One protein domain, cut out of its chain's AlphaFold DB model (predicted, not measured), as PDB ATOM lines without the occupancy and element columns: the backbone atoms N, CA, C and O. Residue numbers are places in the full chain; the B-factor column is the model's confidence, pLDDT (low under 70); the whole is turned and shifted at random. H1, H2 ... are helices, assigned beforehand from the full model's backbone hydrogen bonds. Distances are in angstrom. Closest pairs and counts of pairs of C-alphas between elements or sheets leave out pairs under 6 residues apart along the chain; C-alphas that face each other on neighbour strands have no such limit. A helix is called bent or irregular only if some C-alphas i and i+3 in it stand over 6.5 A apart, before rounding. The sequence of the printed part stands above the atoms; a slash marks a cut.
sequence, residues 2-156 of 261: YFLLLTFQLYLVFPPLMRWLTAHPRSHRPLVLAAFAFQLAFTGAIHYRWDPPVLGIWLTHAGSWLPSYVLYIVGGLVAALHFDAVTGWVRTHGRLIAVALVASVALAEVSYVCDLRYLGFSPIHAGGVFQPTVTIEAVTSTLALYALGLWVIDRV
ATOM      1  N   TYR A   2     322.367 273.015 221.266       73.75
ATOM      2  CA  TYR A   2     321.537 274.230 221.164       73.75
ATOM      3  C   TYR A   2     320.703 274.532 222.427       73.75
ATOM      4  O   TYR A   2     320.518 275.691 222.778       73.75
ATOM      5  N   PHE A   3     320.266 273.510 223.173       75.31
ATOM      6  CA  PHE A   3     319.537 273.706 224.430       75.31
ATOM      7  C   PHE A   3     320.350 274.458 225.501       75.31
ATOM      8  O   PHE A   3     319.794 275.244 226.268       75.31
ATOM      9  N   LEU A   4     321.676 274.272 225.543       80.75
ATOM     10  CA  LEU A   4     322.539 275.013 226.467       80.75
ATOM     11  C   LEU A   4     322.556 276.505 226.105       80.75
ATOM     12  O   LEU A   4     322.433 277.359 226.978       80.75
ATOM     13  N   LEU A   5     322.617 276.806 224.805       87.38
ATOM     14  CA  LEU A   5     322.523 278.170 224.286       87.38
ATOM     15  C   LEU A   5     321.165 278.809 224.620       87.38
ATOM     16  O   LEU A   5     321.123 279.959 225.052       87.38
ATOM     17  N   LEU A   6     320.063 278.068 224.474       88.06
ATOM     18  CA  LEU A   6     318.731 278.509 224.908       88.06
ATOM     19  C   LEU A   6     318.681 278.798 226.408       88.06
ATOM     20  O   LEU A   6     318.123 279.809 226.826       88.06
ATOM     21  N   THR A   7     319.298 277.940 227.218       86.94
ATOM     22  CA  THR A   7     319.335 278.105 228.674       86.94
ATOM     23  C   THR A   7     320.093 279.377 229.069       86.94
ATOM     24  O   THR A   7     319.625 280.122 229.930       86.94
ATOM     25  N   PHE A   8     321.215 279.694 228.413       90.75
ATOM     26  CA  PHE A   8     321.927 280.960 228.639       90.75
ATOM     27  C   PHE A   8     321.099 282.185 228.243       90.75
ATOM     28  O   PHE A   8     321.027 283.144 229.014       90.75
ATOM     29  N   GLN A   9     320.433 282.145 227.085       93.44
ATOM     30  CA  GLN A   9     319.515 283.212 226.670       93.44
ATOM     31  C   GLN A   9     318.389 283.406 227.696       93.44
ATOM     32  O   GLN A   9     318.075 284.537 228.067       93.44
ATOM     33  N   LEU A  10     317.816 282.311 228.202       92.81
ATOM     34  CA  LEU A  10     316.780 282.365 229.225       92.81
ATOM     35  C   LEU A  10     317.303 282.991 230.521       92.81
ATOM     36  O   LEU A  10     316.632 283.861 231.064       92.81
ATOM     37  N   TYR A  11     318.491 282.615 231.003       92.31
ATOM     38  CA  TYR A  11     319.069 283.219 232.213       92.31
ATOM     39  C   TYR A  11     319.301 284.724 232.082       92.31
ATOM     40  O   TYR A  11     319.138 285.449 233.063       92.31
ATOM     41  N   LEU A  12     319.640 285.199 230.883       95.12
ATOM     42  CA  LEU A  12     319.795 286.625 230.610       95.12
ATOM     43  C   LEU A  12     318.447 287.366 230.656       95.12
ATOM     44  O   LEU A  12     318.347 288.444 231.242       95.12
ATOM     45  N   VAL A  13     317.405 286.784 230.058       95.12
ATOM     46  CA  VAL A  13     316.078 287.412 229.915       95.12
ATOM     47  C   VAL A  13     315.193 287.222 231.152       95.12
ATOM     48  O   VAL A  13     314.310 288.037 231.415       95.12
ATOM     49  N   PHE A  14     315.428 286.178 231.945       95.25
ATOM     50  CA  PHE A  14     314.572 285.803 233.068       95.25
ATOM     51  C   PHE A  14     314.431 286.917 234.122       95.25
ATOM     52  O   PHE A  14     313.290 287.255 234.445       95.25
ATOM     53  N   PRO A  15     315.510 287.544 234.643       95.88
ATOM     54  CA  PRO A  15     315.373 288.583 235.661       95.88
ATOM     55  C   PRO A  15     314.529 289.794 235.222       95.88
ATOM     56  O   PRO A  15     313.608 290.149 235.962       95.88
ATOM     57  N   PRO A  16     314.776 290.446 234.062       96.81
ATOM     58  CA  PRO A  16     313.954 291.580 233.645       96.81
ATOM     59  C   PRO A  16     312.517 291.166 233.311       96.81
ATOM     60  O   PRO A  16     311.588 291.878 233.692       96.81
ATOM     61  N   LEU A  17     312.314 290.006 232.676       95.75
ATOM     62  CA  LEU A  17     310.976 289.511 232.349       95.75
ATOM     63  C   LEU A  17     310.144 289.244 233.613       95.75
ATOM     64  O   LEU A  17     308.994 289.672 233.695       95.75
ATOM     65  N   MET A  18     310.735 288.610 234.629       96.19
ATOM     66  CA  MET A  18     310.070 288.350 235.909       96.19
ATOM     67  C   MET A  18     309.693 289.643 236.646       96.19
ATOM     68  O   MET A  18     308.588 289.757 237.185       96.19
ATOM     69  N   ARG A  19     310.588 290.644 236.643       96.81
ATOM     70  CA  ARG A  19     310.291 291.967 237.219       96.81
ATOM     71  C   ARG A  19     309.127 292.635 236.494       96.81
ATOM     72  O   ARG A  19     308.230 293.162 237.144       96.81
ATOM     73  N   TRP A  20     309.126 292.588 235.161       97.75
ATOM     74  CA  TRP A  20     308.069 293.195 234.361       97.75
ATOM     75  C   TRP A  20     306.715 292.512 234.580       97.75
ATOM     76  O   TRP A  20     305.726 293.213 234.783       97.75
ATOM     77  N   LEU A  21     306.672 291.175 234.608       97.00
ATOM     78  CA  LEU A  21     305.437 290.418 234.847       97.00
ATOM     79  C   LEU A  21     304.844 290.744 236.220       97.00
ATOM     80  O   LEU A  21     303.678 291.114 236.318       97.00
ATOM     81  N   THR A  22     305.669 290.719 237.268       96.69
ATOM     82  CA  THR A  22     305.232 291.072 238.629       96.69
ATOM     83  C   THR A  22     304.673 292.500 238.707       96.69
ATOM     84  O   THR A  22     303.701 292.743 239.419       96.69
ATOM     85  N   ALA A  23     305.238 293.444 237.945       97.06
ATOM     86  CA  ALA A  23     304.760 294.826 237.892       97.06
ATOM     87  C   ALA A  23     303.462 295.011 237.076       97.06
ATOM     88  O   ALA A  23     302.765 296.009 237.260       97.06
ATOM     89  N   HIS A  24     303.109 294.069 236.193       96.44
ATOM     90  CA  HIS A  24     301.985 294.202 235.258       96.44
ATOM     91  C   HIS A  24     301.011 293.010 235.326       96.44
ATOM     92  O   HIS A  24     300.725 292.390 234.304       96.44
ATOM     93  N   PRO A  25     300.377 292.719 236.476       94.56
ATOM     94  CA  PRO A  25     299.510 291.543 236.627       94.56
ATOM     95  C   PRO A  25     298.319 291.512 235.655       94.56
ATOM     96  O   PRO A  25     297.840 290.448 235.264       94.56
ATOM     97  N   ARG A  26     297.844 292.685 235.212       95.38
ATOM     98  CA  ARG A  26     296.737 292.806 234.249       95.38
ATOM     99  C   ARG A  26     297.112 292.340 232.838       95.38
ATOM    100  O   ARG A  26     296.217 291.999 232.069       95.38
ATOM    101  N   SER A  27     298.402 292.301 232.493       94.81
ATOM    102  CA  SER A  27     298.863 291.894 231.161       94.81
ATOM    103  C   SER A  27     298.966 290.376 230.997       94.81
ATOM    104  O   SER A  27     299.052 289.901 229.871       94.81
ATOM    105  N   HIS A  28     298.898 289.592 232.079       96.88
ATOM    106  CA  HIS A  28     299.173 288.151 232.042       96.88
ATOM    107  C   HIS A  28     298.273 287.384 231.064       96.88
ATOM    108  O   HIS A  28     298.759 286.627 230.229       96.88
ATOM    109  N   ARG A  29     296.954 287.598 231.145       95.81
ATOM    110  CA  ARG A  29     295.969 286.949 230.267       95.81
ATOM    111  C   ARG A  29     296.186 287.284 228.785       95.81
ATOM    112  O   ARG A  29     296.385 286.344 228.015       95.81
ATOM    113  N   PRO A  30     296.164 288.565 228.359       97.44
ATOM    114  CA  PRO A  30     296.377 288.894 226.953       97.44
ATOM    115  C   PRO A  30     297.769 288.480 226.471       97.44
ATOM    116  O   PRO A  30     297.905 288.065 225.328       97.44
ATOM    117  N   LEU A  31     298.785 288.515 227.337       97.25
ATOM    118  CA  LEU A  31     300.133 288.096 226.980       97.25
ATOM    119  C   LEU A  31     300.230 286.590 226.711       97.25
ATOM    120  O   LEU A  31     300.833 286.204 225.717       97.25
ATOM    121  N   VAL A  32     299.629 285.737 227.548       97.62
ATOM    122  CA  VAL A  32     299.609 284.283 227.300       97.62
ATOM    123  C   VAL A  32     298.831 283.960 226.023       97.62
ATOM    124  O   VAL A  32     299.284 283.135 225.234       97.62
ATOM    125  N   LEU A  33     297.705 284.638 225.775       97.69
ATOM    126  CA  LEU A  33     296.937 284.466 224.537       97.69
ATOM    127  C   LEU A  33     297.734 284.906 223.303       97.69
ATOM    128  O   LEU A  33     297.774 284.180 222.311       97.69
ATOM    129  N   ALA A  34     298.410 286.054 223.376       97.81
ATOM    130  CA  ALA A  34     299.276 286.539 222.309       97.81
ATOM    131  C   ALA A  34     300.458 285.590 222.073       97.81
ATOM    132  O   ALA A  34     300.763 285.276 220.927       97.81
ATOM    133  N   ALA A  35     301.082 285.081 223.138       97.88
ATOM    134  CA  ALA A  35     302.163 284.107 223.056       97.88
ATOM    135  C   ALA A  35     301.696 282.787 222.422       97.88
ATOM    136  O   ALA A  35     302.418 282.213 221.612       97.88
ATOM    137  N   PHE A  36     300.482 282.332 222.740       97.75
ATOM    138  CA  PHE A  36     299.887 281.137 222.144       97.75
ATOM    139  C   PHE A  36     299.594 281.326 220.653       97.75
ATOM    140  O   PHE A  36     300.007 280.505 219.835       97.75
ATOM    141  N   ALA A  37     298.950 282.436 220.285       97.94
ATOM    142  CA  ALA A  37     298.678 282.776 218.889       97.94
ATOM    143  C   ALA A  37     299.975 282.931 218.081       97.94
ATOM    144  O   ALA A  37     300.094 282.383 216.986       97.94
ATOM    145  N   PHE A  38     300.969 283.618 218.651       96.19
ATOM    146  CA  PHE A  38     302.299 283.736 218.069       96.19
ATOM    147  C   PHE A  38     302.943 282.359 217.867       96.19
ATOM    148  O   PHE A  38     303.440 282.092 216.781       96.19
ATOM    149  N   GLN A  39     302.902 281.471 218.864       97.19
ATOM    150  CA  GLN A  39     303.518 280.148 218.763       97.19
ATOM    151  C   GLN A  39     302.883 279.311 217.647       97.19
ATOM    152  O   GLN A  39     303.613 278.678 216.886       97.19
ATOM    153  N   LEU A  40     301.554 279.346 217.499       96.94
ATOM    154  CA  LEU A  40     300.847 278.675 216.401       96.94
ATOM    155  C   LEU A  40     301.210 279.260 215.033       96.94
ATOM    156  O   LEU A  40     301.480 278.512 214.096       96.94
ATOM    157  N   ALA A  41     301.255 280.589 214.917       94.69
ATOM    158  CA  ALA A  41     301.645 281.250 213.675       94.69
ATOM    159  C   ALA A  41     303.106 280.949 213.309       94.69
ATOM    160  O   ALA A  41     303.411 280.669 212.154       94.69
ATOM    161  N   PHE A  42     304.001 280.965 214.295       93.50
ATOM    162  CA  PHE A  42     305.426 280.715 214.125       93.50
ATOM    163  C   PHE A  42     305.712 279.267 213.715       93.50
ATOM    164  O   PHE A  42     306.417 279.024 212.739       93.50
ATOM    165  N   THR A  43     305.119 278.303 214.419       94.44
ATOM    166  CA  THR A  43     305.209 276.880 214.055       94.44
ATOM    167  C   THR A  43     304.585 276.625 212.685       94.44
ATOM    168  O   THR A  43     305.207 275.991 211.840       94.44
ATOM    169  N   GLY A  44     303.432 277.228 212.384       94.31
ATOM    170  CA  GLY A  44     302.820 277.152 211.055       94.31
ATOM    171  C   GLY A  44     303.720 277.702 209.949       94.31
ATOM    172  O   GLY A  44     303.879 277.054 208.917       94.31
ATOM    173  N   ALA A  45     304.360 278.851 210.177       92.31
ATOM    174  CA  ALA A  45     305.293 279.446 209.227       92.31
ATOM    175  C   ALA A  45     306.468 278.506 208.916       92.31
ATOM    176  O   ALA A  45     306.811 278.323 207.752       92.31
ATOM    177  N   ILE A  46     307.046 277.861 209.934       91.38
ATOM    178  CA  ILE A  46     308.140 276.898 209.745       91.38
ATOM    179  C   ILE A  46     307.640 275.645 209.023       91.38
ATOM    180  O   ILE A  46     308.222 275.225 208.021       91.38
ATOM    181  N   HIS A  47     306.556 275.050 209.521       93.56
ATOM    182  CA  HIS A  47     306.034 273.776 209.032       93.56
ATOM    183  C   HIS A  47     305.618 273.846 207.564       93.56
ATOM    184  O   HIS A  47     305.973 272.976 206.769       93.56
ATOM    185  N   TYR A  48     304.937 274.925 207.181       92.12
ATOM    186  CA  TYR A  48     304.495 275.160 205.806       92.12
ATOM    187  C   TYR A  48     305.519 275.936 204.964       92.12
ATOM    188  O   TYR A  48     305.188 276.392 203.871       92.12
ATOM    189  N   ARG A  49     306.770 276.048 205.442       87.56
ATOM    190  CA  ARG A  49     307.914 276.646 204.729       87.56
ATOM    191  C   ARG A  49     307.634 278.053 204.201       87.56
ATOM    192  O   ARG A  49     308.014 278.403 203.084       87.56
ATOM    193  N   TRP A  50     306.962 278.866 205.005       83.31
ATOM    194  CA  TRP A  50     306.796 280.275 204.706       83.31
ATOM    195  C   TRP A  50     308.135 280.989 204.902       83.31
ATOM    196  O   TRP A  50     308.624 281.077 206.024       83.31
ATOM    197  N   ASP A  51     308.727 281.491 203.818       76.69
ATOM    198  CA  ASP A  51     310.058 282.113 203.832       76.69
ATOM    199  C   ASP A  51     310.005 283.608 203.464       76.69
ATOM    200  O   ASP A  51     310.269 283.999 202.324       76.69
ATOM    201  N   PRO A  52     309.589 284.488 204.392       78.19
ATOM    202  CA  PRO A  52     309.643 285.922 204.169       78.19
ATOM    203  C   PRO A  52     311.097 286.432 204.287       78.19
ATOM    204  O   PRO A  52     311.807 286.079 205.233       78.19
ATOM    205  N   PRO A  53     311.531 287.359 203.414       72.94
ATOM    206  CA  PRO A  53     312.944 287.712 203.226       72.94
ATOM    207  C   PRO A  53     313.663 288.254 204.473       72.94
ATOM    208  O   PRO A  53     314.880 288.148 204.573       72.94
ATOM    209  N   VAL A  54     312.935 288.825 205.439       75.31
ATOM    210  CA  VAL A  54     313.515 289.360 206.687       75.31
ATOM    211  C   VAL A  54     313.505 288.332 207.827       75.31
ATOM    212  O   VAL A  54     314.398 288.356 208.671       75.31
ATOM    213  N   LEU A  55     312.529 287.414 207.869       78.81
ATOM    214  CA  LEU A  55     312.403 286.437 208.966       78.81
ATOM    215  C   LEU A  55     312.999 285.064 208.623       78.81
ATOM    216  O   LEU A  55     313.158 284.245 209.529       78.81
ATOM    217  N   GLY A  56     313.382 284.821 207.365       75.62
ATOM    218  CA  GLY A  56     313.921 283.538 206.900       75.62
ATOM    219  C   GLY A  56     315.109 283.026 207.721       75.62
ATOM    220  O   GLY A  56     315.171 281.842 208.052       75.62
ATOM    221  N   ILE A  57     316.011 283.911 208.173       78.12
ATOM    222  CA  ILE A  57     317.163 283.530 209.017       78.12
ATOM    223  C   ILE A  57     316.703 282.923 210.349       78.12
ATOM    224  O   ILE A  57     317.245 281.903 210.789       78.12
ATOM    225  N   TRP A  58     315.703 283.538 210.985       81.56
ATOM    226  CA  TRP A  58     315.153 283.058 212.247       81.56
ATOM    227  C   TRP A  58     314.380 281.756 212.049       81.56
ATOM    228  O   TRP A  58     314.615 280.806 212.795       81.56
ATOM    229  N   LEU A  59     313.537 281.673 211.018       80.81
ATOM    230  CA  LEU A  59     312.751 280.471 210.720       80.81
ATOM    231  C   LEU A  59     313.646 279.267 210.389       80.81
ATOM    232  O   LEU A  59     313.376 278.160 210.847       80.81
ATOM    233  N   THR A  60     314.772 279.491 209.705       81.06
ATOM    234  CA  THR A  60     315.742 278.433 209.364       81.06
ATOM    235  C   THR A  60     316.525 277.926 210.582       81.06
ATOM    236  O   THR A  60     316.928 276.767 210.631       81.06
ATOM    237  N   HIS A  61     316.723 278.770 211.599       82.50
ATOM    238  CA  HIS A  61     317.492 278.425 212.802       82.50
ATOM    239  C   HIS A  61     316.630 278.350 214.064       82.50
ATOM    240  O   HIS A  61     317.168 278.407 215.172       82.50
ATOM    241  N   ALA A  62     315.310 278.212 213.920       83.25
ATOM    242  CA  ALA A  62     314.331 278.381 214.992       83.25
ATOM    243  C   ALA A  62     314.664 277.601 216.274       83.25
ATOM    244  O   ALA A  62     314.445 278.107 217.373       83.25
ATOM    245  N   GLY A  63     315.280 276.421 216.150       83.50
ATOM    246  CA  GLY A  63     315.720 275.598 217.280       83.50
ATOM    247  C   GLY A  63     316.650 276.303 218.272       83.50
ATOM    248  O   GLY A  63     316.601 275.995 219.459       83.50
ATOM    249  N   SER A  64     317.455 277.268 217.825       86.00
ATOM    250  CA  SER A  64     318.529 277.884 218.622       86.00
ATOM    251  C   SER A  64     318.162 279.229 219.260       86.00
ATOM    252  O   SER A  64     318.931 279.748 220.071       86.00
ATOM    253  N   TRP A  65     317.008 279.801 218.912       89.69
ATOM    254  CA  TRP A  65     316.621 281.159 219.305       89.69
ATOM    255  C   TRP A  65     315.528 281.141 220.372       89.69
ATOM    256  O   TRP A  65     314.482 280.522 220.187       89.69
ATOM    257  N   LEU A  66     315.740 281.860 221.479       90.38
ATOM    258  CA  LEU A  66     314.776 281.948 222.583       90.38
ATOM    259  C   LEU A  66     313.367 282.410 222.150       90.38
ATOM    260  O   LEU A  66     312.394 281.824 222.630       90.38
ATOM    261  N   PRO A  67     313.213 283.387 221.227       90.94
ATOM    262  CA  PRO A  67     311.899 283.817 220.750       90.94
ATOM    263  C   PRO A  67     311.041 282.705 220.127       90.94
ATOM    264  O   PRO A  67     309.821 282.819 220.103       90.94
ATOM    265  N   SER A  68     311.641 281.604 219.678       92.81
ATOM    266  CA  SER A  68     310.911 280.450 219.137       92.81
ATOM    267  C   SER A  68     310.089 279.690 220.190       92.81
ATOM    268  O   SER A  68     309.295 278.818 219.840       92.81
ATOM    269  N   TYR A  69     310.285 280.003 221.476       94.31
ATOM    270  CA  TYR A  69     309.710 279.298 222.627       94.31
ATOM    271  C   TYR A  69     308.919 280.235 223.559       94.31
ATOM    272  O   TYR A  69     308.749 279.942 224.747       94.31
ATOM    273  N   VAL A  70     308.450 281.380 223.046       95.56
ATOM    274  CA  VAL A  70     307.802 282.444 223.837       95.56
ATOM    275  C   VAL A  70     306.610 281.929 224.638       95.56
ATOM    276  O   VAL A  70     306.501 282.275 225.814       95.56
ATOM    277  N   LEU A  71     305.761 281.071 224.061       97.50
ATOM    278  CA  LEU A  71     304.629 280.485 224.786       97.50
ATOM    279  C   LEU A  71     305.080 279.718 226.027       97.50
ATOM    280  O   LEU A  71     304.517 279.906 227.101       97.50
ATOM    281  N   TYR A  72     306.093 278.868 225.888       95.50
ATOM    282  CA  TYR A  72     306.543 278.004 226.976       95.50
ATOM    283  C   TYR A  72     307.188 278.814 228.102       95.50
ATOM    284  O   TYR A  72     306.949 278.546 229.279       95.50
ATOM    285  N   ILE A  73     307.943 279.855 227.746       95.81
ATOM    286  CA  ILE A  73     308.592 280.748 228.710       95.81
ATOM    287  C   ILE A  73     307.543 281.599 229.428       95.81
ATOM    288  O   ILE A  73     307.433 281.554 230.651       95.81
ATOM    289  N   VAL A  74     306.747 282.363 228.681       96.38
ATOM    290  CA  VAL A  74     305.744 283.275 229.246       96.38
ATOM    291  C   VAL A  74     304.667 282.498 229.994       96.38
ATOM    292  O   VAL A  74     304.340 282.846 231.127       96.38
ATOM    293  N   GLY A  75     304.138 281.436 229.388       96.81
ATOM    294  CA  GLY A  75     303.126 280.576 229.990       96.81
ATOM    295  C   GLY A  75     303.623 279.942 231.286       96.81
ATOM    296  O   GLY A  75     302.916 279.998 232.289       96.81
ATOM    297  N   GLY A  76     304.858 279.433 231.304       96.19
ATOM    298  CA  GLY A  76     305.478 278.882 232.509       96.19
ATOM    299  C   GLY A  76     305.665 279.920 233.620       96.19
ATOM    300  O   GLY A  76     305.327 279.649 234.770       96.19
ATOM    301  N   LEU A  77     306.142 281.125 233.294       96.56
ATOM    302  CA  LEU A  77     306.345 282.192 234.284       96.56
ATOM    303  C   LEU A  77     305.022 282.714 234.850       96.56
ATOM    304  O   LEU A  77     304.896 282.891 236.061       96.56
ATOM    305  N   VAL A  78     304.020 282.926 233.996       97.62
ATOM    306  CA  VAL A  78     302.683 283.342 234.434       97.62
ATOM    307  C   VAL A  78     302.031 282.247 235.277       97.62
ATOM    308  O   VAL A  78     301.455 282.558 236.318       97.62
ATOM    309  N   ALA A  79     302.160 280.977 234.882       97.12
ATOM    310  CA  ALA A  79     301.670 279.857 235.678       97.12
ATOM    311  C   ALA A  79     302.366 279.776 237.044       97.12
ATOM    312  O   ALA A  79     301.701 279.508 238.039       97.12
ATOM    313  N   ALA A  80     303.669 280.068 237.117       96.38
ATOM    314  CA  ALA A  80     304.408 280.121 238.376       96.38
ATOM    315  C   ALA A  80     303.951 281.277 239.286       96.38
ATOM    316  O   ALA A  80     303.801 281.083 240.488       96.38
ATOM    317  N   LEU A  81     303.675 282.462 238.729       97.75
ATOM    318  CA  LEU A  81     303.131 283.597 239.493       97.75
ATOM    319  C   LEU A  81     301.711 283.337 240.018       97.75
ATOM    320  O   LEU A  81     301.308 283.924 241.017       97.75
ATOM    321  N   HIS A  82     300.963 282.459 239.350       97.31
ATOM    322  CA  HIS A  82     299.600 282.059 239.709       97.31
ATOM    323  C   HIS A  82     299.535 280.598 240.173       97.31
ATOM    324  O   HIS A  82     298.522 279.929 239.966       97.31
ATOM    325  N   PHE A  83     300.612 280.093 240.785       97.44
ATOM    326  CA  PHE A  83     300.799 278.664 241.047       97.44
ATOM    327  C   PHE A  83     299.624 278.025 241.793       97.44
ATOM    328  O   PHE A  83     299.109 276.997 241.352       97.44
ATOM    329  N   ASP A  84     299.145 278.641 242.874       97.94
ATOM    330  CA  ASP A  84     298.043 278.089 243.671       97.94
ATOM    331  C   ASP A  84     296.733 278.030 242.878       97.94
ATOM    332  O   ASP A  84     296.037 277.013 242.883       97.94
ATOM    333  N   ALA A  85     296.424 279.091 242.126       97.50
ATOM    334  CA  ALA A  85     295.229 279.159 241.290       97.50
ATOM    335  C   ALA A  85     295.271 278.122 240.157       97.50
ATOM    336  O   ALA A  85     294.290 277.414 239.924       97.50
ATOM    337  N   VAL A  86     296.421 277.986 239.488       97.75
ATOM    338  CA  VAL A  86     296.638 276.969 238.449       97.75
ATOM    339  C   VAL A  86     296.508 275.568 239.041       97.75
ATOM    340  O   VAL A  86     295.820 274.722 238.475       97.75
ATOM    341  N   THR A  87     297.100 275.323 240.208       98.00
ATOM    342  CA  THR A  87     297.028 274.029 240.900       98.00
ATOM    343  C   THR A  87     295.592 273.669 241.273       98.00
ATOM    344  O   THR A  87     295.150 272.550 241.009       98.00
ATOM    345  N   GLY A  88     294.835 274.617 241.834       98.00
ATOM    346  CA  GLY A  88     293.419 274.424 242.153       98.00
ATOM    347  C   GLY A  88     292.572 274.134 240.911       98.00
ATOM    348  O   GLY A  88     291.735 273.226 240.923       98.00
ATOM    349  N   TRP A  89     292.832 274.840 239.807       98.12
ATOM    350  CA  TRP A  89     292.154 274.591 238.535       98.12
ATOM    351  C   TRP A  89     292.468 273.193 237.985       98.12
ATOM    352  O   TRP A  89     291.552 272.441 237.656       98.12
ATOM    353  N   VAL A  90     293.742 272.791 237.970       98.06
ATOM    354  CA  VAL A  90     294.161 271.467 237.480       98.06
ATOM    355  C   VAL A  90     293.528 270.341 238.298       98.06
ATOM    356  O   VAL A  90     293.013 269.380 237.722       98.06
ATOM    357  N   ARG A  91     293.488 270.474 239.631       96.94
ATOM    358  CA  ARG A  91     292.856 269.483 240.524       96.94
ATOM    359  C   ARG A  91     291.363 269.310 240.246       96.94
ATOM    360  O   ARG A  91     290.854 268.196 240.331       96.94
ATOM    361  N   THR A  92     290.669 270.390 239.901       97.75
ATOM    362  CA  THR A  92     289.216 270.381 239.653       97.75
ATOM    363  C   THR A  92     288.845 269.989 238.219       97.75
ATOM    364  O   THR A  92     287.729 269.530 237.987       97.75
ATOM    365  N   HIS A  93     289.775 270.091 237.263       97.94
ATOM    366  CA  HIS A  93     289.513 269.899 235.829       97.94
ATOM    367  C   HIS A  93     290.235 268.690 235.207       97.94
ATOM    368  O   HIS A  93     290.368 268.613 233.987       97.94
ATOM    369  N   GLY A  94     290.660 267.700 236.001       95.69
ATOM    370  CA  GLY A  94     291.414 266.536 235.503       95.69
ATOM    371  C   GLY A  94     290.763 265.797 234.319       95.69
ATOM    372  O   GLY A  94     291.453 265.442 233.366       95.69
ATOM    373  N   ARG A  95     289.428 265.634 234.312       97.00
ATOM    374  CA  ARG A  95     288.704 265.019 233.178       97.00
ATOM    375  C   ARG A  95     288.787 265.867 231.908       97.00
ATOM    376  O   ARG A  95     288.991 265.315 230.833       97.00
ATOM    377  N   LEU A  96     288.633 267.187 232.029       98.25
ATOM    378  CA  LEU A  96     288.762 268.106 230.899       98.25
ATOM    379  C   LEU A  96     290.178 268.042 230.320       98.25
ATOM    380  O   LEU A  96     290.332 267.951 229.109       98.25
ATOM    381  N   ILE A  97     291.195 268.029 231.184       98.38
ATOM    382  CA  ILE A  97     292.601 267.919 230.781       98.38
ATOM    383  C   ILE A  97     292.858 266.592 230.053       98.38
ATOM    384  O   ILE A  97     293.494 266.593 229.005       98.38
ATOM    385  N   ALA A  98     292.326 265.473 230.556       97.75
ATOM    386  CA  ALA A  98     292.463 264.171 229.903       97.75
ATOM    387  C   ALA A  98     291.792 264.137 228.520       97.75
ATOM    388  O   ALA A  98     292.388 263.658 227.559       97.75
ATOM    389  N   VAL A  99     290.579 264.687 228.394       98.44
ATOM    390  CA  VAL A  99     289.891 264.804 227.096       98.44
ATOM    391  C   VAL A  99     290.675 265.710 226.148       98.44
ATOM    392  O   VAL A  99     290.842 265.359 224.985       98.44
ATOM    393  N   ALA A 100     291.191 266.840 226.636       98.25
ATOM    394  CA  ALA A 100     291.994 267.761 225.839       98.25
ATOM    395  C   ALA A 100     293.299 267.120 225.347       98.25
ATOM    396  O   ALA A 100     293.677 267.355 224.205       98.25
ATOM    397  N   LEU A 101     293.948 266.288 226.170       98.38
ATOM    398  CA  LEU A 101     295.119 265.505 225.766       98.38
ATOM    399  C   LEU A 101     294.769 264.493 224.670       98.38
ATOM    400  O   LEU A 101     295.440 264.433 223.648       98.38
ATOM    401  N   VAL A 102     293.712 263.698 224.851       98.38
ATOM    402  CA  VAL A 102     293.311 262.713 223.830       98.38
ATOM    403  C   VAL A 102     292.934 263.413 222.522       98.38
ATOM    404  O   VAL A 102     293.314 262.962 221.445       98.38
ATOM    405  N   ALA A 103     292.224 264.539 222.611       98.38
ATOM    406  CA  ALA A 103     291.850 265.334 221.451       98.38
ATOM    407  C   ALA A 103     293.067 265.961 220.751       98.38
ATOM    408  O   ALA A 103     293.095 265.990 219.524       98.38
ATOM    409  N   SER A 104     294.065 266.450 221.495       98.06
ATOM    410  CA  SER A 104     295.273 267.034 220.904       98.06
ATOM    411  C   SER A 104     296.144 265.983 220.219       98.06
ATOM    412  O   SER A 104     296.608 266.238 219.112       98.06
ATOM    413  N   VAL A 105     296.281 264.791 220.807       97.56
ATOM    414  CA  VAL A 105     296.967 263.652 220.176       97.56
ATOM    415  C   VAL A 105     296.237 263.225 218.903       97.56
ATOM    416  O   VAL A 105     296.850 263.123 217.847       97.56
ATOM    417  N   ALA A 106     294.911 263.055 218.954       98.12
ATOM    418  CA  ALA A 106     294.130 262.721 217.763       98.12
ATOM    419  C   ALA A 106     294.266 263.791 216.664       98.12
ATOM    420  O   ALA A 106     294.366 263.460 215.484       98.12
ATOM    421  N   LEU A 107     294.302 265.072 217.042       97.88
ATOM    422  CA  LEU A 107     294.529 266.175 216.112       97.88
ATOM    423  C   LEU A 107     295.933 266.127 215.491       97.88
ATOM    424  O   LEU A 107     296.066 266.375 214.292       97.88
ATOM    425  N   ALA A 108     296.963 265.802 216.277       96.88
ATOM    426  CA  ALA A 108     298.329 265.635 215.786       96.88
ATOM    427  C   ALA A 108     298.420 264.492 214.765       96.88
ATOM    428  O   ALA A 108     298.939 264.707 213.671       96.88
ATOM    429  N   GLU A 109     297.814 263.338 215.055       96.69
ATOM    430  CA  GLU A 109     297.756 262.190 214.138       96.69
ATOM    431  C   GLU A 109     297.003 262.513 212.841       96.69
ATOM    432  O   GLU A 109     297.468 262.204 211.742       96.69
ATOM    433  N   VAL A 110     295.855 263.191 212.937       97.75
ATOM    434  CA  VAL A 110     295.113 263.644 211.751       97.75
ATOM    435  C   VAL A 110     295.964 264.602 210.921       97.75
ATOM    436  O   VAL A 110     296.031 264.445 209.702       97.75
ATOM    437  N   SER A 111     296.642 265.566 211.552       96.88
ATOM    438  CA  SER A 111     297.521 266.488 210.830       96.88
ATOM    439  C   SER A 111     298.686 265.758 210.170       96.88
ATOM    440  O   SER A 111     298.973 266.041 209.013       96.88
ATOM    441  N   TYR A 112     299.309 264.802 210.857       96.50
ATOM    442  CA  TYR A 112     300.385 263.978 210.311       96.50
ATOM    443  C   TYR A 112     299.924 263.200 209.069       96.50
ATOM    444  O   TYR A 112     300.551 263.270 208.011       96.50
ATOM    445  N   VAL A 113     298.777 262.517 209.147       97.25
ATOM    446  CA  VAL A 113     298.209 261.786 208.002       97.25
ATOM    447  C   VAL A 113     297.860 262.734 206.853       97.25
ATOM    448  O   VAL A 113     298.091 262.394 205.690       97.25
ATOM    449  N   CYS A 114     297.326 263.919 207.153       96.94
ATOM    450  CA  CYS A 114     297.026 264.922 206.137       96.94
ATOM    451  C   CYS A 114     298.290 265.443 205.441       96.94
ATOM    452  O   CYS A 114     298.304 265.555 204.215       96.94
ATOM    453  N   ASP A 115     299.354 265.701 206.197       97.19
ATOM    454  CA  ASP A 115     300.640 266.150 205.665       97.19
ATOM    455  C   ASP A 115     301.234 265.114 204.699       97.19
ATOM    456  O   ASP A 115     301.702 265.466 203.613       97.19
ATOM    457  N   LEU A 116     301.140 263.826 205.044       96.56
ATOM    458  CA  LEU A 116     301.583 262.733 204.177       96.56
ATOM    459  C   LEU A 116     300.717 262.594 202.918       96.56
ATOM    460  O   LEU A 116     301.241 262.460 201.812       96.56
ATOM    461  N   ARG A 117     299.388 262.576 203.078       96.69
ATOM    462  CA  ARG A 117     298.459 262.206 201.995       96.69
ATOM    463  C   ARG A 117     298.122 263.352 201.053       96.69
ATOM    464  O   ARG A 117     297.886 263.099 199.876       96.69
ATOM    465  N   TYR A 118     298.054 264.577 201.566       96.31
ATOM    466  CA  TYR A 118     297.556 265.730 200.815       96.31
ATOM    467  C   TYR A 118     298.634 266.774 200.532       96.31
ATOM    468  O   TYR A 118     298.569 267.418 199.490       96.31
ATOM    469  N   LEU A 119     299.630 266.932 201.412       93.69
ATOM    470  CA  LEU A 119     300.721 267.898 201.211       93.69
ATOM    471  C   LEU A 119     302.002 267.264 200.651       93.69
ATOM    472  O   LEU A 119     302.919 267.984 200.260       93.69
ATOM    473  N   GLY A 120     302.070 265.930 200.588       94.44
ATOM    474  CA  GLY A 120     303.225 265.202 200.059       94.44
ATOM    475  C   GLY A 120     304.490 265.381 200.900       94.44
ATOM    476  O   GLY A 120     305.603 265.253 200.385       94.44
ATOM    477  N   PHE A 121     304.344 265.715 202.183       96.06
ATOM    478  CA  PHE A 121     305.476 265.843 203.090       96.06
ATOM    479  C   PHE A 121     306.079 264.470 203.397       96.06
ATOM    480  O   PHE A 121     305.394 263.451 203.420       96.06
ATOM    481  N   SER A 122     307.391 264.436 203.642       94.19
ATOM    482  CA  SER A 122     308.046 263.223 204.129       94.19
ATOM    483  C   SER A 122     307.639 262.943 205.582       94.19
ATOM    484  O   SER A 122     307.335 263.893 206.306       94.19
ATOM    485  N   PRO A 123     307.713 261.687 206.064       91.75
ATOM    486  CA  PRO A 123     307.447 261.361 207.469       91.75
ATOM    487  C   PRO A 123     308.235 262.212 208.471       91.75
ATOM    488  O   PRO A 123     307.698 262.613 209.497       91.75
ATOM    489  N   ILE A 124     309.491 262.539 208.147       90.62
ATOM    490  CA  ILE A 124     310.360 263.371 208.992       90.62
ATOM    491  C   ILE A 124     309.852 264.815 209.062       90.62
ATOM    492  O   ILE A 124     309.882 265.425 210.127       90.62
ATOM    493  N   HIS A 125     309.396 265.374 207.938       93.25
ATOM    494  CA  HIS A 125     308.866 266.739 207.898       93.25
ATOM    495  C   HIS A 125     307.476 266.808 208.540       93.25
ATOM    496  O   HIS A 125     307.212 267.713 209.323       93.25
ATOM    497  N   ALA A 126     306.610 265.833 208.249       94.62
ATOM    498  CA  ALA A 126     305.267 265.729 208.814       94.62
ATOM    499  C   ALA A 126     305.285 265.560 210.341       94.62
ATOM    500  O   ALA A 126     304.443 266.132 211.014       94.62
ATOM    501  N   GLY A 127     306.255 264.820 210.894       92.38
ATOM    502  CA  GLY A 127     306.470 264.681 212.342       92.38
ATOM    503  C   GLY A 127     307.378 265.759 212.950       92.38
ATOM    504  O   GLY A 127     308.009 265.531 213.983       92.38
ATOM    505  N   GLY A 128     307.535 266.901 212.278       92.00
ATOM    506  CA  GLY A 128     308.451 267.957 212.689       92.00
ATOM    507  C   GLY A 128     308.067 268.599 214.026       92.00
ATOM    508  O   GLY A 128     306.912 268.923 214.284       92.00
ATOM    509  N   VAL A 129     309.065 268.900 214.862       90.62
ATOM    510  CA  VAL A 129     308.860 269.519 216.192       90.62
ATOM    511  C   VAL A 129     308.235 270.921 216.152       90.62
ATOM    512  O   VAL A 129     307.768 271.419 217.172       90.62
ATOM    513  N   PHE A 130     308.240 271.571 214.985       91.94
ATOM    514  CA  PHE A 130     307.626 272.879 214.756       91.94
ATOM    515  C   PHE A 130     306.280 272.778 214.033       91.94
ATOM    516  O   PHE A 130     305.862 273.741 213.405       91.94
ATOM    517  N   GLN A 131     305.579 271.653 214.122       94.69
ATOM    518  CA  GLN A 131     304.211 271.547 213.630       94.69
ATOM    519  C   GLN A 131     303.234 272.290 214.572       94.69
ATOM    520  O   GLN A 131     303.389 272.236 215.797       94.69
ATOM    521  N   PRO A 132     302.195 272.979 214.062       96.31
ATOM    522  CA  PRO A 132     301.234 273.695 214.912       96.31
ATOM    523  C   PRO A 132     300.530 272.812 215.945       96.31
ATOM    524  O   PRO A 132     300.303 273.236 217.080       96.31
ATOM    525  N   THR A 133     300.217 271.570 215.580       96.94
ATOM    526  CA  THR A 133     299.589 270.592 216.476       96.94
ATOM    527  C   THR A 133     300.473 270.257 217.671       96.94
ATOM    528  O   THR A 133     299.952 270.174 218.782       96.94
ATOM    529  N   VAL A 134     301.799 270.210 217.494       95.62
ATOM    530  CA  VAL A 134     302.769 270.001 218.584       95.62
ATOM    531  C   VAL A 134     302.682 271.112 219.633       95.62
ATOM    532  O   VAL A 134     302.846 270.848 220.818       95.62
ATOM    533  N   THR A 135     302.348 272.351 219.251       96.69
ATOM    534  CA  THR A 135     302.125 273.436 220.230       96.69
ATOM    535  C   THR A 135     300.934 273.134 221.144       96.69
ATOM    536  O   THR A 135     301.004 273.327 222.361       96.69
ATOM    537  N   ILE A 136     299.834 272.643 220.570       97.19
ATOM    538  CA  ILE A 136     298.611 272.290 221.309       97.19
ATOM    539  C   ILE A 136     298.871 271.059 222.184       97.19
ATOM    540  O   ILE A 136     298.514 271.031 223.368       97.19
ATOM    541  N   GLU A 137     299.529 270.056 221.612       97.00
ATOM    542  CA  GLU A 137     299.931 268.837 222.301       97.00
ATOM    543  C   GLU A 137     300.875 269.141 223.469       97.00
ATOM    544  O   GLU A 137     300.664 268.632 224.566       97.00
ATOM    545  N   ALA A 138     301.851 270.034 223.303       96.25
ATOM    546  CA  ALA A 138     302.782 270.410 224.362       96.25
ATOM    547  C   ALA A 138     302.069 271.062 225.559       96.25
ATOM    548  O   ALA A 138     302.349 270.714 226.710       96.25
ATOM    549  N   VAL A 139     301.118 271.971 225.315       97.12
ATOM    550  CA  VAL A 139     300.327 272.608 226.387       97.12
ATOM    551  C   VAL A 139     299.465 271.576 227.116       97.12
ATOM    552  O   VAL A 139     299.485 271.503 228.347       97.12
ATOM    553  N   THR A 140     298.725 270.759 226.367       97.94
ATOM    554  CA  THR A 140     297.819 269.750 226.942       97.94
ATOM    555  C   THR A 140     298.577 268.639 227.666       97.94
ATOM    556  O   THR A 140     298.204 268.292 228.785       97.94
ATOM    557  N   SER A 141     299.691 268.162 227.111       97.75
ATOM    558  CA  SER A 141     300.593 267.195 227.746       97.75
ATOM    559  C   SER A 141     301.219 267.750 229.016       97.75
ATOM    560  O   SER A 141     301.271 267.048 230.023       97.75
ATOM    561  N   THR A 142     301.631 269.021 229.026       97.25
ATOM    562  CA  THR A 142     302.159 269.665 230.240       97.25
ATOM    563  C   THR A 142     301.107 269.695 231.349       97.25
ATOM    564  O   THR A 142     301.389 269.304 232.483       97.25
ATOM    565  N   LEU A 143     299.874 270.101 231.029       97.94
ATOM    566  CA  LEU A 143     298.766 270.101 231.989       97.94
ATOM    567  C   LEU A 143     298.405 268.685 232.451       97.94
ATOM    568  O   LEU A 143     298.142 268.484 233.636       97.94
ATOM    569  N   ALA A 144     298.415 267.706 231.549       98.19
ATOM    570  CA  ALA A 144     298.101 266.317 231.863       98.19
ATOM    571  C   ALA A 144     299.170 265.666 232.742       98.19
ATOM    572  O   ALA A 144     298.831 265.022 233.731       98.19
ATOM    573  N   LEU A 145     300.453 265.889 232.446       96.62
ATOM    574  CA  LEU A 145     301.561 265.461 233.298       96.62
ATOM    575  C   LEU A 145     301.496 266.139 234.665       96.62
ATOM    576  O   LEU A 145     301.756 265.489 235.677       96.62
ATOM    577  N   TYR A 146     301.100 267.414 234.717       96.69
ATOM    578  CA  TYR A 146     300.923 268.096 235.992       96.69
ATOM    579  C   TYR A 146     299.758 267.506 236.800       96.69
ATOM    580  O   TYR A 146     299.927 267.174 237.975       96.69
ATOM    581  N   ALA A 147     298.605 267.284 236.163       97.50
ATOM    582  CA  ALA A 147     297.450 266.630 236.776       97.50
ATOM    583  C   ALA A 147     297.791 265.218 237.273       97.50
ATOM    584  O   ALA A 147     297.437 264.853 238.395       97.50
ATOM    585  N   LEU A 148     298.525 264.444 236.469       96.00
ATOM    586  CA  LEU A 148     299.010 263.119 236.832       96.00
ATOM    587  C   LEU A 148     299.960 263.196 238.030       96.00
ATOM    588  O   LEU A 148     299.810 262.424 238.972       96.00
ATOM    589  N   GLY A 149     300.891 264.149 238.038       93.94
ATOM    590  CA  GLY A 149     301.797 264.380 239.162       93.94
ATOM    591  C   GLY A 149     301.050 264.662 240.467       93.94
ATOM    592  O   GLY A 149     301.355 264.046 241.489       93.94
ATOM    593  N   LEU A 150     300.028 265.522 240.424       94.81
ATOM    594  CA  LEU A 150     299.155 265.806 241.570       94.81
ATOM    595  C   LEU A 150     298.344 264.571 241.994       94.81
ATOM    596  O   LEU A 150     298.196 264.293 243.179       94.81
ATOM    597  N   TRP A 151     297.855 263.784 241.038       94.25
ATOM    598  CA  TRP A 151     297.115 262.560 241.333       94.25
ATOM    599  C   TRP A 151     297.992 261.477 241.982       94.25
ATOM    600  O   TRP A 151     297.533 260.799 242.910       94.25
ATOM    601  N   VAL A 152     299.238 261.326 241.514       93.56
ATOM    602  CA  VAL A 152     300.223 260.368 242.039       93.56
ATOM    603  C   VAL A 152     300.684 260.778 243.434       93.56
ATOM    604  O   VAL A 152     300.725 259.931 244.326       93.56
ATOM    605  N   ILE A 153     301.031 262.054 243.644       91.56
ATOM    606  CA  ILE A 153     301.594 262.509 244.925       91.56
ATOM    607  C   ILE A 153     300.600 262.347 246.081       91.56
ATOM    608  O   ILE A 153     301.017 262.044 247.195       91.56
ATOM    609  N   ASP A 154     299.300 262.465 245.798       90.44
ATOM    610  CA  ASP A 154     298.227 262.264 246.774       90.44
ATOM    611  C   ASP A 154     298.028 260.778 247.157       90.44
ATOM    612  O   ASP A 154     297.364 260.482 248.147       90.44
ATOM    613  N   ARG A 155     298.558 259.829 246.369       91.94
ATOM    614  CA  ARG A 155     298.312 258.374 246.516       91.94
ATOM    615  C   ARG A 155     299.544 257.564 246.880       91.94
ATOM    616  O   ARG A 155     299.430 256.413 247.299       91.94
ATOM    617  N   VAL A 156     300.727 258.121 246.666       94.06
ATOM    618  CA  VAL A 156     301.977 257.405 246.885       94.06
ATOM    619  C   VAL A 156     302.374 257.448 248.362       94.06
ATOM    620  O   VAL A 156     302.340 258.494 249.002       94.06
TER     621      VAL A 156
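Overview. This is residues 2 to 156 of the 261 residues of the protein "Acyltransferase family protein" of Acidiferrimicrobium australe (UniProt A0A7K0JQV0). Two pairs of helices, H2 with H4 and H6 with H8, stand next to each other; within each pair the helices run opposite ways, and short H5 joins the pairs at one end. Bent H1 curves past H4 on the side away from H6, and the small helices H3 and H7 lie toward the other end. The printed part has 155 residues with eight named helices, H1 to H8 in order, and no named strand; the class is all helix. It is compact, with a radius of gyration of the C-alphas of 17.2 A and spans of 46 by 36 by 28 A.

Arrangement. Start with the longest helix, H6, residues 94 to 117. It touches H8, residues 132 to 153, at a shallow tilt of 30 degrees, opposite ways; the closest C-alphas, of Ala 108 and Thr 133, are 5.2 A apart. With residues 112 to 116 alone H6 touches H7, residues 123 to 126, closest at C-alphas 112 and 126, 5.4 A. H8 touches H5, residues 83 to 92, about perpendicular at 84 degrees, closest at C-alphas 90 and 147, 5.9 A. Residues 132 to 135 of H8 touch residues 39 to 47 of H2, residues 25 to 47, at a steep tilt of 53 degrees, closest at C-alphas 43 and 132, 5.2 A. H2 touches H4, residues 66 to 81, at a shallow tilt of 30 degrees, opposite ways, closest at C-alphas 35 and 71, 4.7 A. H2 and H3, residues 56 to 60, only just touch, with 3 pairs of C-alphas within 8 A, closest at 46 and 59, 5.9 A. H1, residues 2 to 23, was assigned as one helix by its hydrogen bonds but is bent, C-alphas 12 and 15 being 7.0 A apart. Its arms H1a, residues 2 to 12, and H1b, residues 15 to 23, each only just touch H4, with 3 pairs within 8 A, closest at C-alphas 6 and 66, 5.7 A, and 18 and 77, 7.4 A. Every O i to N i+4 pair is within hydrogen-bond range in H1a, H1b, H3, H5 and H6, against 17 of 19 in H2, 9 of 12 in H4 and 17 of 18 in H8; H7 is too short for one.

Along the chain. Find C-alpha 2 at (321.537, 274.230, 221.164), where H1a begins. H6 runs 34.5 A from C-alpha 94 at (291.414, 266.536, 235.503), H2 33.5 A, and H8 32.0 A to C-alpha 153 at (301.594, 262.509, 244.925).

Size, cuts and confidence. The C-alphas farthest apart, of Pro 53 and Arg 155, are 54.3 A apart. The printed part has no cut, no link is long, and no printed residue has a pLDDT under 70.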